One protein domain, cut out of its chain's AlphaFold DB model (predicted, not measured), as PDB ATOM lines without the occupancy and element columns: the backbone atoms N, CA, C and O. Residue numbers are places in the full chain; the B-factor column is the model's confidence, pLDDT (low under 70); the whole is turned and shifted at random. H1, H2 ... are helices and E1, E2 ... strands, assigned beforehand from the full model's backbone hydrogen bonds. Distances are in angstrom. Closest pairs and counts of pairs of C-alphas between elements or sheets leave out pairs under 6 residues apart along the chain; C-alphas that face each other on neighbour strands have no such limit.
ATOM      1  N   ASP A  88     159.322  67.107 207.670       81.94
ATOM      2  CA  ASP A  88     160.450  67.592 206.871       81.94
ATOM      3  C   ASP A  88     160.212  68.997 206.299       81.94
ATOM      4  O   ASP A  88     161.136  69.808 206.217       81.94
ATOM      5  N   ASP A  89     158.993  69.291 205.853       84.56
ATOM      6  CA  ASP A  89     158.646  70.576 205.231       84.56
ATOM      7  C   ASP A  89     158.530  71.709 206.254       84.56
ATOM      8  O   ASP A  89     158.755  72.872 205.921       84.56
ATOM      9  N   ASP A  90     158.251  71.380 207.515       85.25
ATOM     10  CA  ASP A  90     158.146  72.370 208.579       85.25
ATOM     11  C   ASP A  90     159.511  72.911 208.997       85.25
ATOM     12  O   ASP A  90     159.578  74.033 209.503       85.25
ATOM     13  N   ILE A  91     160.580  72.129 208.816       83.62
ATOM     14  CA  ILE A  91     161.940  72.444 209.279       83.62
ATOM     15  C   ILE A  91     162.833  73.059 208.196       83.62
ATOM     16  O   ILE A  91     163.924  73.534 208.507       83.62
ATOM     17  N   GLU A  92     162.400  73.054 206.936       81.12
ATOM     18  CA  GLU A  92     163.192  73.558 205.812       81.12
ATOM     19  C   GLU A  92     163.493  75.060 205.952       81.12
ATOM     20  O   GLU A  92     162.623  75.858 206.301       81.12
ATOM     21  N   ASP A  93     164.752  75.430 205.703       75.62
ATOM     22  CA  ASP A  93     165.286  76.796 205.753       75.62
ATOM     23  C   ASP A  93     165.131  77.520 207.102       75.62
ATOM     24  O   ASP A  93     165.224  78.750 207.182       75.62
ATOM     25  N   ARG A  94     164.961  76.767 208.194       74.62
ATOM     26  CA  ARG A  94     164.977  77.311 209.555       74.62
ATOM     27  C   ARG A  94     166.376  77.271 210.166       74.62
ATOM     28  O   ARG A  94     167.143  76.332 209.952       74.62
ATOM     29  N   SER A  95     166.691  78.309 210.938       71.62
ATOM     30  CA  SER A  95     167.937  78.455 211.703       71.62
ATOM     31  C   SER A  95     167.629  78.633 213.186       71.62
ATOM     32  O   SER A  95     166.609  79.211 213.557       71.62
ATOM     33  N   TRP A  96     168.518  78.132 214.030       76.12
ATOM     34  CA  TRP A  96     168.256  77.835 215.430       76.12
ATOM     35  C   TRP A  96     169.505  78.080 216.258       76.12
ATOM     36  O   TRP A  96     170.517  77.403 216.089       76.12
ATOM     37  N   PHE A  97     169.447  79.030 217.184       69.00
ATOM     38  CA  PHE A  97     170.594  79.387 218.011       69.00
ATOM     39  C   PHE A  97     170.397  78.965 219.465       69.00
ATOM     40  O   PHE A  97     169.386  79.290 220.087       69.00
ATOM     41  N   ILE A  98     171.396  78.286 220.023       67.88
ATOM     42  CA  ILE A  98     171.411  77.819 221.406       67.88
ATOM     43  C   ILE A  98     172.517  78.539 222.152       67.88
ATOM     44  O   ILE A  98     173.700  78.227 222.011       67.88
ATOM     45  N   TYR A  99     172.117  79.483 222.994       58.69
ATOM     46  CA  TYR A  99     173.049  80.338 223.718       58.69
ATOM     47  C   TYR A  99     173.953  79.570 224.698       58.69
ATOM     48  O   TYR A  99     175.168  79.733 224.650       58.69
ATOM     49  N   ASP A 100     173.387  78.700 225.543       55.56
ATOM     50  CA  ASP A 100     174.118  78.025 226.634       55.56
ATOM     51  C   ASP A 100     175.253  77.117 226.127       55.56
ATOM     52  O   ASP A 100     176.340  77.066 226.695       55.56
ATOM     53  N   ARG A 101     175.049  76.465 224.976       61.03
ATOM     54  CA  ARG A 101     176.084  75.636 224.336       61.03
ATOM     55  C   ARG A 101     176.866  76.361 223.246       61.03
ATOM     56  O   ARG A 101     177.852  75.831 222.760       61.03
ATOM     57  N   ASN A 102     176.461  77.580 222.886       65.50
ATOM     58  CA  ASN A 102     176.897  78.281 221.675       65.50
ATOM     59  C   ASN A 102     176.746  77.439 220.392       65.50
ATOM     60  O   ASN A 102     177.481  77.669 219.429       65.50
ATOM     61  N   ASN A 103     175.798  76.495 220.371       74.25
ATOM     62  CA  ASN A 103     175.523  75.696 219.183       74.25
ATOM     63  C   ASN A 103     174.533  76.438 218.291       74.25
ATOM     64  O   ASN A 103     173.560  77.021 218.775       74.25
ATOM     65  N   HIS A 104     174.755  76.390 216.985       77.00
ATOM     66  CA  HIS A 104     173.804  76.896 216.002       77.00
ATOM     67  C   HIS A 104     173.442  75.789 215.026       77.00
ATOM     68  O   HIS A 104     174.333  75.207 214.420       77.00
ATOM     69  N   PHE A 105     172.152  75.522 214.866       80.31
ATOM     70  CA  PHE A 105     171.624  74.551 213.923       80.31
ATOM     71  C   PHE A 105     170.932  75.281 212.775       80.31
ATOM     72  O   PHE A 105     170.176  76.216 213.005       80.31
ATOM     73  N   THR A 106     171.112  74.823 211.544       81.62
ATOM     74  CA  THR A 106     170.284  75.243 210.407       81.62
ATOM     75  C   THR A 106     169.931  74.028 209.577       81.62
ATOM     76  O   THR A 106     170.799  73.202 209.311       81.62
ATOM     77  N   VAL A 107     168.685  73.915 209.126       81.25
ATOM     78  CA  VAL A 107     168.295  72.899 208.144       81.25
ATOM     79  C   VAL A 107     168.172  73.558 206.782       81.25
ATOM     80  O   VAL A 107     167.452  74.538 206.626       81.25
ATOM     81  N   LYS A 108     168.868  73.012 205.782       81.00
ATOM     82  CA  LYS A 108     168.753  73.452 204.384       81.00
ATOM     83  C   LYS A 108     168.502  72.272 203.467       81.00
ATOM     84  O   LYS A 108     169.052  71.183 203.661       81.00
ATOM     85  N   LYS A 109     167.752  72.515 202.401       81.19
ATOM     86  CA  LYS A 109     167.636  71.573 201.292       81.19
ATOM     87  C   LYS A 109     168.827  71.717 200.350       81.19
ATOM     88  O   LYS A 109     169.108  72.792 199.831       81.19
ATOM     89  N   THR A 110     169.542  70.621 200.116       74.19
ATOM     90  CA  THR A 110     170.652  70.547 199.157       74.19
ATOM     91  C   THR A 110     170.350  69.459 198.132       74.19
ATOM     92  O   THR A 110     170.581  68.271 198.367       74.19
ATOM     93  N   GLY A 111     169.815  69.860 196.978       78.12
ATOM     94  CA  GLY A 111     169.330  68.920 195.968       78.12
ATOM     95  C   GLY A 111     168.115  68.140 196.475       78.12
ATOM     96  O   GLY A 111     167.088  68.737 196.797       78.12
ATOM     97  N   VAL A 112     168.232  66.811 196.538       76.38
ATOM     98  CA  VAL A 112     167.173  65.913 197.041       76.38
ATOM     99  C   VAL A 112     167.265  65.618 198.540       76.38
ATOM    100  O   VAL A 112     166.331  65.042 199.083       76.38
ATOM    101  N   SER A 113     168.361  65.999 199.207       77.31
ATOM    102  CA  SER A 113     168.558  65.736 200.637       77.31
ATOM    103  C   SER A 113     168.367  66.997 201.485       77.31
ATOM    104  O   SER A 113     168.648  68.112 201.035       77.31
ATOM    105  N   LYS A 114     167.908  66.813 202.726       84.06
ATOM    106  CA  LYS A 114     167.863  67.843 203.772       84.06
ATOM    107  C   LYS A 114     169.061  67.655 204.694       84.06
ATOM    108  O   LYS A 114     169.372  66.536 205.099       84.06
ATOM    109  N   LYS A 115     169.753  68.750 204.997       84.50
ATOM    110  CA  LYS A 115     170.981  68.730 205.793       84.50
ATOM    111  C   LYS A 115     170.852  69.611 207.020       84.50
ATOM    112  O   LYS A 115     170.427  70.755 206.884       84.50
ATOM    113  N   VAL A 116     171.268  69.094 208.172       85.00
ATOM    114  CA  VAL A 116     171.454  69.869 209.404       85.00
ATOM    115  C   VAL A 116     172.895  70.358 209.436       85.00
ATOM    116  O   VAL A 116     173.826  69.560 209.395       85.00
ATOM    117  N   TYR A 117     173.077  71.664 209.514       83.69
ATOM    118  CA  TYR A 117     174.355  72.320 209.741       83.69
ATOM    119  C   TYR A 117     174.417  72.684 211.216       83.69
ATOM    120  O   TYR A 117     173.621  73.501 211.662       83.69
ATOM    121  N   GLU A 118     175.329  72.086 211.966       84.12
ATOM    122  CA  GLU A 118     175.614  72.426 213.357       84.12
ATOM    123  C   GLU A 118     176.953  73.155 213.415       84.12
ATOM    124  O   GLU A 118     177.982  72.599 213.044       84.12
ATOM    125  N   PHE A 119     176.951  74.391 213.894       78.75
ATOM    126  CA  PHE A 119     178.160  75.065 214.337       78.75
ATOM    127  C   PHE A 119     178.324  74.816 215.829       78.75
ATOM    128  O   PHE A 119     177.492  75.265 216.617       78.75
ATOM    129  N   ASP A 120     179.383  74.103 216.191       76.38
ATOM    130  CA  ASP A 120     179.781  73.831 217.567       76.38
ATOM    131  C   ASP A 120     181.029  74.661 217.875       76.38
ATOM    132  O   ASP A 120     182.032  74.612 217.161       76.38
ATOM    133  N   LYS A 121     180.964  75.478 218.926       62.75
ATOM    134  CA  LYS A 121     182.052  76.388 219.292       62.75
ATOM    135  C   LYS A 121     183.163  75.702 220.096       62.75
ATOM    136  O   LYS A 121     184.215  76.309 220.286       62.75
ATOM    137  N   PHE A 122     182.953  74.471 220.562       62.78
ATOM    138  CA  PHE A 122     183.814  73.834 221.556       62.78
ATOM    139  C   PHE A 122     184.390  72.499 221.078       62.78
ATOM    140  O   PHE A 122     184.304  71.488 221.777       62.78
ATOM    141  N   TYR A 123     185.058  72.484 219.921       56.03
ATOM    142  CA  TYR A 123     185.979  71.387 219.645       56.03
ATOM    143  C   TYR A 123     187.325  71.671 220.322       56.03
ATOM    144  O   TYR A 123     187.994  72.663 220.030       56.03
ATOM    145  N   ASN A 124     187.703  70.802 221.261       58.75
ATOM    146  CA  ASN A 124     189.000  70.846 221.924       58.75
ATOM    147  C   ASN A 124     190.040  70.132 221.055       58.75
ATOM    148  O   ASN A 124     190.116  68.902 221.056       58.75
ATOM    149  N   GLU A 125     190.867  70.894 220.345       61.53
ATOM    150  CA  GLU A 125     192.063  70.355 219.698       61.53
ATOM    151  C   GLU A 125     193.259  70.461 220.633       61.53
ATOM    152  O   GLU A 125     193.481  71.491 221.268       61.53
ATOM    153  N   VAL A 126     194.092  69.422 220.679       61.59
ATOM    154  CA  VAL A 126     195.412  69.539 221.303       61.59
ATOM    155  C   VAL A 126     196.396  70.030 220.248       61.59
ATOM    156  O   VAL A 126     196.809  69.267 219.374       61.59
ATOM    157  N   ARG A 127     196.808  71.297 220.331       63.81
ATOM    158  CA  ARG A 127     197.891  71.856 219.505       63.81
ATOM    159  C   ARG A 127     199.096  72.142 220.383       63.81
ATOM    160  O   ARG A 127     199.007  72.908 221.335       63.81
ATOM    161  N   ASN A 128     200.233  71.523 220.064       74.06
ATOM    162  CA  ASN A 128     201.490  71.689 220.807       74.06
ATOM    163  C   ASN A 128     201.351  71.436 222.325       74.06
ATOM    164  O   ASN A 128     201.984  72.111 223.132       74.06
ATOM    165  N   GLY A 129     200.500  70.483 222.719       72.19
ATOM    166  CA  GLY A 129     200.243  70.159 224.127       72.19
ATOM    167  C   GLY A 129     199.280  71.107 224.854       72.19
ATOM    168  O   GLY A 129     198.987  70.865 226.020       72.19
ATOM    169  N   ALA A 130     198.757  72.139 224.186       64.44
ATOM    170  CA  ALA A 130     197.715  73.014 224.716       64.44
ATOM    171  C   ALA A 130     196.341  72.631 224.151       64.44
ATOM    172  O   ALA A 130     196.215  72.350 222.958       64.44
ATOM    173  N   LEU A 131     195.318  72.644 225.008       63.81
ATOM    174  CA  LEU A 131     193.918  72.593 224.588       63.81
ATOM    175  C   LEU A 131     193.556  73.933 223.951       63.81
ATOM    176  O   LEU A 131     193.675  74.980 224.586       63.81
ATOM    177  N   VAL A 132     193.146  73.887 222.691       64.94
ATOM    178  CA  VAL A 132     192.682  75.040 221.930       64.94
ATOM    179  C   VAL A 132     191.226  74.794 221.570       64.94
ATOM    180  O   VAL A 132     190.909  73.815 220.894       64.94
ATOM    181  N   GLU A 133     190.351  75.691 222.014       66.12
ATOM    182  CA  GLU A 133     188.963  75.733 221.562       66.12
ATOM    183  C   GLU A 133     188.948  76.251 220.122       66.12
ATOM    184  O   GLU A 133     189.453  77.338 219.834       66.12
ATOM    185  N   SER A 134     188.416  75.460 219.196       66.31
ATOM    186  CA  SER A 134     188.209  75.882 217.812       66.31
ATOM    187  C   SER A 134     186.777  75.575 217.383       66.31
ATOM    188  O   SER A 134     186.252  74.511 217.720       66.31
ATOM    189  N   PRO A 135     186.124  76.494 216.652       71.50
ATOM    190  CA  PRO A 135     184.804  76.226 216.115       71.50
ATOM    191  C   PRO A 135     184.863  75.116 215.060       71.50
ATOM    192  O   PRO A 135     185.818  75.014 214.288       71.50
ATOM    193  N   ASN A 136     183.820  74.299 215.005       75.62
ATOM    194  CA  ASN A 136     183.663  73.230 214.030       75.62
ATOM    195  C   ASN A 136     182.271  73.306 213.408       75.62
ATOM    196  O   ASN A 136     181.305  73.691 214.068       75.62
ATOM    197  N   ILE A 137     182.172  72.945 212.132       80.25
ATOM    198  CA  ILE A 137     180.888  72.815 211.448       80.25
ATOM    199  C   ILE A 137     180.668  71.358 211.111       80.25
ATOM    200  O   ILE A 137     181.401  70.774 210.313       80.25
ATOM    201  N   HIS A 138     179.614  70.795 211.676       83.75
ATOM    202  CA  HIS A 138     179.127  69.473 211.350       83.75
ATOM    203  C   HIS A 138     177.955  69.583 210.379       83.75
ATOM    204  O   HIS A 138     177.032  70.370 210.575       83.75
ATOM    205  N   VAL A 139     177.988  68.790 209.316       84.94
ATOM    206  CA  VAL A 139     176.919  68.694 208.326       84.94
ATOM    207  C   VAL A 139     176.385  67.272 208.350       84.94
ATOM    208  O   VAL A 139     177.099  66.339 207.979       84.94
ATOM    209  N   TYR A 140     175.137  67.126 208.782       86.75
ATOM    210  CA  TYR A 140     174.420  65.857 208.857       86.75
ATOM    211  C   TYR A 140     173.434  65.767 207.702       86.75
ATOM    212  O   TYR A 140     172.626  66.671 207.509       86.75
ATOM    213  N   ASP A 141     173.489  64.689 206.933       83.69
ATOM    214  CA  ASP A 141     172.531  64.410 205.866       83.69
ATOM    215  C   ASP A 141     171.385  63.565 206.431       83.69
ATOM    216  O   ASP A 141     171.593  62.419 206.828       83.69
ATOM    217  N   LEU A 142     170.175  64.129 206.488       82.00
ATOM    218  CA  LEU A 142     169.020  63.463 207.100       82.00
ATOM    219  C   LEU A 142     168.524  62.267 206.281       82.00
ATOM    220  O   LEU A 142     167.864  61.389 206.829       82.00
ATOM    221  N   PHE A 143     168.846  62.202 204.986       81.38
ATOM    222  CA  PHE A 143     168.400  61.114 204.118       81.38
ATOM    223  C   PHE A 143     169.257  59.855 204.282       81.38
ATOM    224  O   PHE A 143     168.728  58.747 204.320       81.38
ATOM    225  N   ASN A 144     170.583  60.003 204.363       81.62
ATOM    226  CA  ASN A 144     171.508  58.861 204.430       81.62
ATOM    227  C   ASN A 144     172.277  58.731 205.758       81.62
ATOM    228  O   ASN A 144     173.056  57.790 205.915       81.62
ATOM    229  N   GLY A 145     172.092  59.662 206.697       81.50
ATOM    230  CA  GLY A 145     172.750  59.675 208.005       81.50
ATOM    231  C   GLY A 145     174.250  59.992 207.967       81.50
ATOM    232  O   GLY A 145     174.956  59.747 208.947       81.50
ATOM    233  N   SER A 146     174.789  60.482 206.845       85.00
ATOM    234  CA  SER A 146     176.214  60.823 206.744       85.00
ATOM    235  C   SER A 146     176.559  62.089 207.533       85.00
ATOM    236  O   SER A 146     175.737  62.988 207.687       85.00
ATOM    237  N   LEU A 147     177.800  62.149 208.030       85.81
ATOM    238  CA  LEU A 147     178.358  63.278 208.774       85.81
ATOM    239  C   LEU A 147     179.641  63.752 208.089       85.81
ATOM    240  O   LEU A 147     180.559  62.962 207.866       85.81
ATOM    241  N   GLN A 148     179.722  65.049 207.810       83.50
ATOM    242  CA  GLN A 148     180.936  65.742 207.379       83.50
ATOM    243  C   GLN A 148     181.299  66.801 208.421       83.50
ATOM    244  O   GLN A 148     180.415  67.484 208.922       83.50
ATOM    245  N   SER A 149     182.579  66.921 208.780       81.62
ATOM    246  CA  SER A 149     183.046  67.913 209.760       81.62
ATOM    247  C   SER A 149     184.112  68.802 209.139       81.62
ATOM    248  O   SER A 149     185.036  68.299 208.497       81.62
ATOM    249  N   TYR A 150     183.979  70.107 209.342       77.75
ATOM    250  CA  TYR A 150     184.860  71.124 208.792       77.75
ATOM    251  C   TYR A 150     185.453  71.940 209.943       77.75
ATOM    252  O   TYR A 150     184.745  72.783 210.503       77.75
ATOM    253  N   PRO A 151     186.731  71.712 210.305       71.88
ATOM    254  CA  PRO A 151     187.385  72.540 211.304       71.88
ATOM    255  C   PRO A 151     187.439  73.969 210.775       71.88
ATOM    256  O   PRO A 151     187.920  74.208 209.664       71.88
ATOM    257  N   HIS A 152     186.931  74.911 211.563       65.62
ATOM    258  CA  HIS A 152     186.792  76.294 211.140       65.62
ATOM    259  C   HIS A 152     187.821  77.170 211.847       65.62
ATOM    260  O   HIS A 152     188.055  77.029 213.051       65.62
ATOM    261  N   ARG A 153     188.492  78.061 211.110       63.09
ATOM    262  CA  ARG A 153     189.518  78.931 211.704       63.09
ATOM    263  C   ARG A 153     188.882  80.172 212.315       63.09
ATOM    264  O   ARG A 153     187.868  80.686 211.844       63.09
ATOM    265  N   GLU A 154     189.510  80.689 213.365       58.28
ATOM    266  CA  GLU A 154     189.104  81.957 213.965       58.28
ATOM    267  C   GLU A 154     189.173  83.096 212.928       58.28
ATOM    268  O   GLU A 154     190.173  83.251 212.227       58.28
ATOM    269  N   GLY A 155     188.104  83.892 212.828       55.28
ATOM    270  CA  GLY A 155     188.025  85.059 211.938       55.28
ATOM    271  C   GLY A 155     187.513  84.790 210.518       55.28
ATOM    272  O   GLY A 155     187.307  85.744 209.768       55.28
ATOM    273  N   GLU A 156     187.262  83.535 210.141       57.62
ATOM    274  CA  GLU A 156     186.636  83.204 208.858       57.62
ATOM    275  C   GLU A 156     185.103  83.320 208.944       57.62
ATOM    276  O   GLU A 156     184.479  82.881 209.913       57.62
ATOM    277  N   TRP A 157     184.482  83.903 207.915       55.47
ATOM    278  CA  TRP A 157     183.025  84.006 207.816       55.47
ATOM    279  C   TRP A 157     182.426  82.701 207.305       55.47
ATOM    280  O   TRP A 157     182.882  82.159 206.300       55.47
ATOM    281  N   VAL A 158     181.359  82.244 207.957       58.22
ATOM    282  CA  VAL A 158     180.545  81.121 207.480       58.22
ATOM    283  C   VAL A 158     179.110  81.577 207.397       58.22
ATOM    284  O   VAL A 158     178.518  81.995 208.392       58.22
ATOM    285  N   ASP A 159     178.546  81.455 206.204       59.47
ATOM    286  CA  ASP A 159     177.116  81.602 206.013       59.47
ATOM    287  C   ASP A 159     176.404  80.291 206.379       59.47
ATOM    288  O   ASP A 159     176.262  79.368 205.572       59.47
ATOM    289  N   LEU A 160     175.943  80.211 207.626       60.56
ATOM    290  CA  LEU A 160     175.074  79.123 208.076       60.56
ATOM    291  C   LEU A 160     173.618  79.321 207.622       60.56
ATOM    292  O   LEU A 160     172.833  78.391 207.725       60.56
ATOM    293  N   GLY A 161     173.272  80.450 206.996       50.66
ATOM    294  CA  GLY A 161     171.916  80.853 206.611       50.66
ATOM    295  C   GLY A 161     171.274  81.851 207.586       50.66
ATOM    296  O   GLY A 161     171.539  81.816 208.783       50.66
ATOM    297  N   TRP A 162     170.430  82.740 207.039       45.53
ATOM    298  CA  TRP A 162     169.448  83.641 207.692       45.53
ATOM    299  C   TRP A 162     169.915  84.598 208.814       45.53
ATOM    300  O   TRP A 162     169.092  85.342 209.360       45.53
ATOM    301  N   MET A 163     171.209  84.656 209.152       43.28
ATOM    302  CA  MET A 163     171.724  85.563 210.197       43.28
ATOM    303  C   MET A 163     171.595  87.063 209.866       43.28
ATOM    304  O   MET A 163     171.802  87.911 210.726       43.28
ATOM    305  N   ASP A 164     171.237  87.415 208.637       38.50
ATOM    306  CA  ASP A 164     171.038  88.779 208.151       38.50
ATOM    307  C   ASP A 164     169.690  89.404 208.570       38.50
ATOM    308  O   ASP A 164     169.538  90.625 208.510       38.50
ATOM    309  N   LYS A 165     168.724  88.601 209.044       37.38
ATOM    310  CA  LYS A 165     167.384  89.076 209.458       37.38
ATOM    311  C   LYS A 165     167.099  88.980 210.954       37.38
ATOM    312  O   LYS A 165     166.135  89.584 211.423       37.38
ATOM    313  N   VAL A 166     167.923  88.257 211.707       37.69
ATOM    314  CA  VAL A 166     167.819  88.176 213.167       37.69
ATOM    315  C   VAL A 166     168.850  89.130 213.750       37.69
ATOM    316  O   VAL A 166     170.048  88.988 213.524       37.69
TER     317      VAL A 166
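Overview. This is residues 88 to 166 of the 181 residues of an uncharacterized protein of Aquilegia coerulea (UniProt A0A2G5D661). One twisted sheet of five antiparallel strands makes the body, and its longest hairpin, E3 and E4, runs on past the other strands with a bend in each strand and makes the longest axis. The small helix H1 only grazes the sheet near E2, and the tail, residues 152 to 166, folds back from the end of E5 toward the side of E1 and E2. The printed part has 79 residues with one named helix and five named strands, in the order H1, E1, E2, E3, E4, E5; the sheet's order is E1, E2, E3, E4, E5, and the class is mostly strand. The whole is only just compact, close to loose, with a radius of gyration of the C-alphas of 13.8 A and spans of 45 by 30 by 22 A.

Arrangement. Begin at E3, residues 113 to 127, which bends by 64 degrees at residue 121. Beside it find E4, residues 130 to 141, which bends by 51 degrees at residue 133; the two are a hairpin at 168 degrees, with N 118 and O 138 2.8 A apart and N 127 and O 130 2.9 A apart. On the other side of E3 look for E2, residues 103 to 110, antiparallel at 142 degrees, with N 106 and O 117 at 2.8 A. Next comes the edge strand E1, residues 95 to 98, antiparallel to E2 at 164 degrees, with N 96 and O 105 at 2.7 A. The other edge strand is E5, residues 147 to 151, antiparallel to E4 at 145 degrees, with N 139 and O 148 at 2.8 A. These five strands form a meander, each the antiparallel neighbour of the one before. E1 and E5 are apart. H1, residues 88 to 91, only grazes the sheet; its closest C-alphas to E2 are those of Ile 91 and Val 107, 6.5 A apart. H1 is too short for any O i to N i+4 pair, and its one O i to N i+3 pair is not within hydrogen-bond range.

Along the chain. Find C-alpha 113 at (168.558, 65.736, 200.637); from there E3 runs 35.4 A to C-alpha 127 at (197.891, 71.856, 219.505). E4 measures 32.6 A, E2 21.2 A, E5 13.2 A, E1 10.3 A and H1 5.6 A. H1 begins at C-alpha 88, (160.450, 67.592, 206.871), and E5 ends at C-alpha 151, (187.385, 72.540, 211.304).

Size, cuts and confidence. The C-alphas farthest apart, those of Asp 89 and Gly 129, are 45.7 A apart. The printed part has no cut, and its links between named elements are tight. Its mean pLDDT is 70.8; look for values under 70 at residues 97 to 102, 121 to 127, 130 to 134 and 152 to 166.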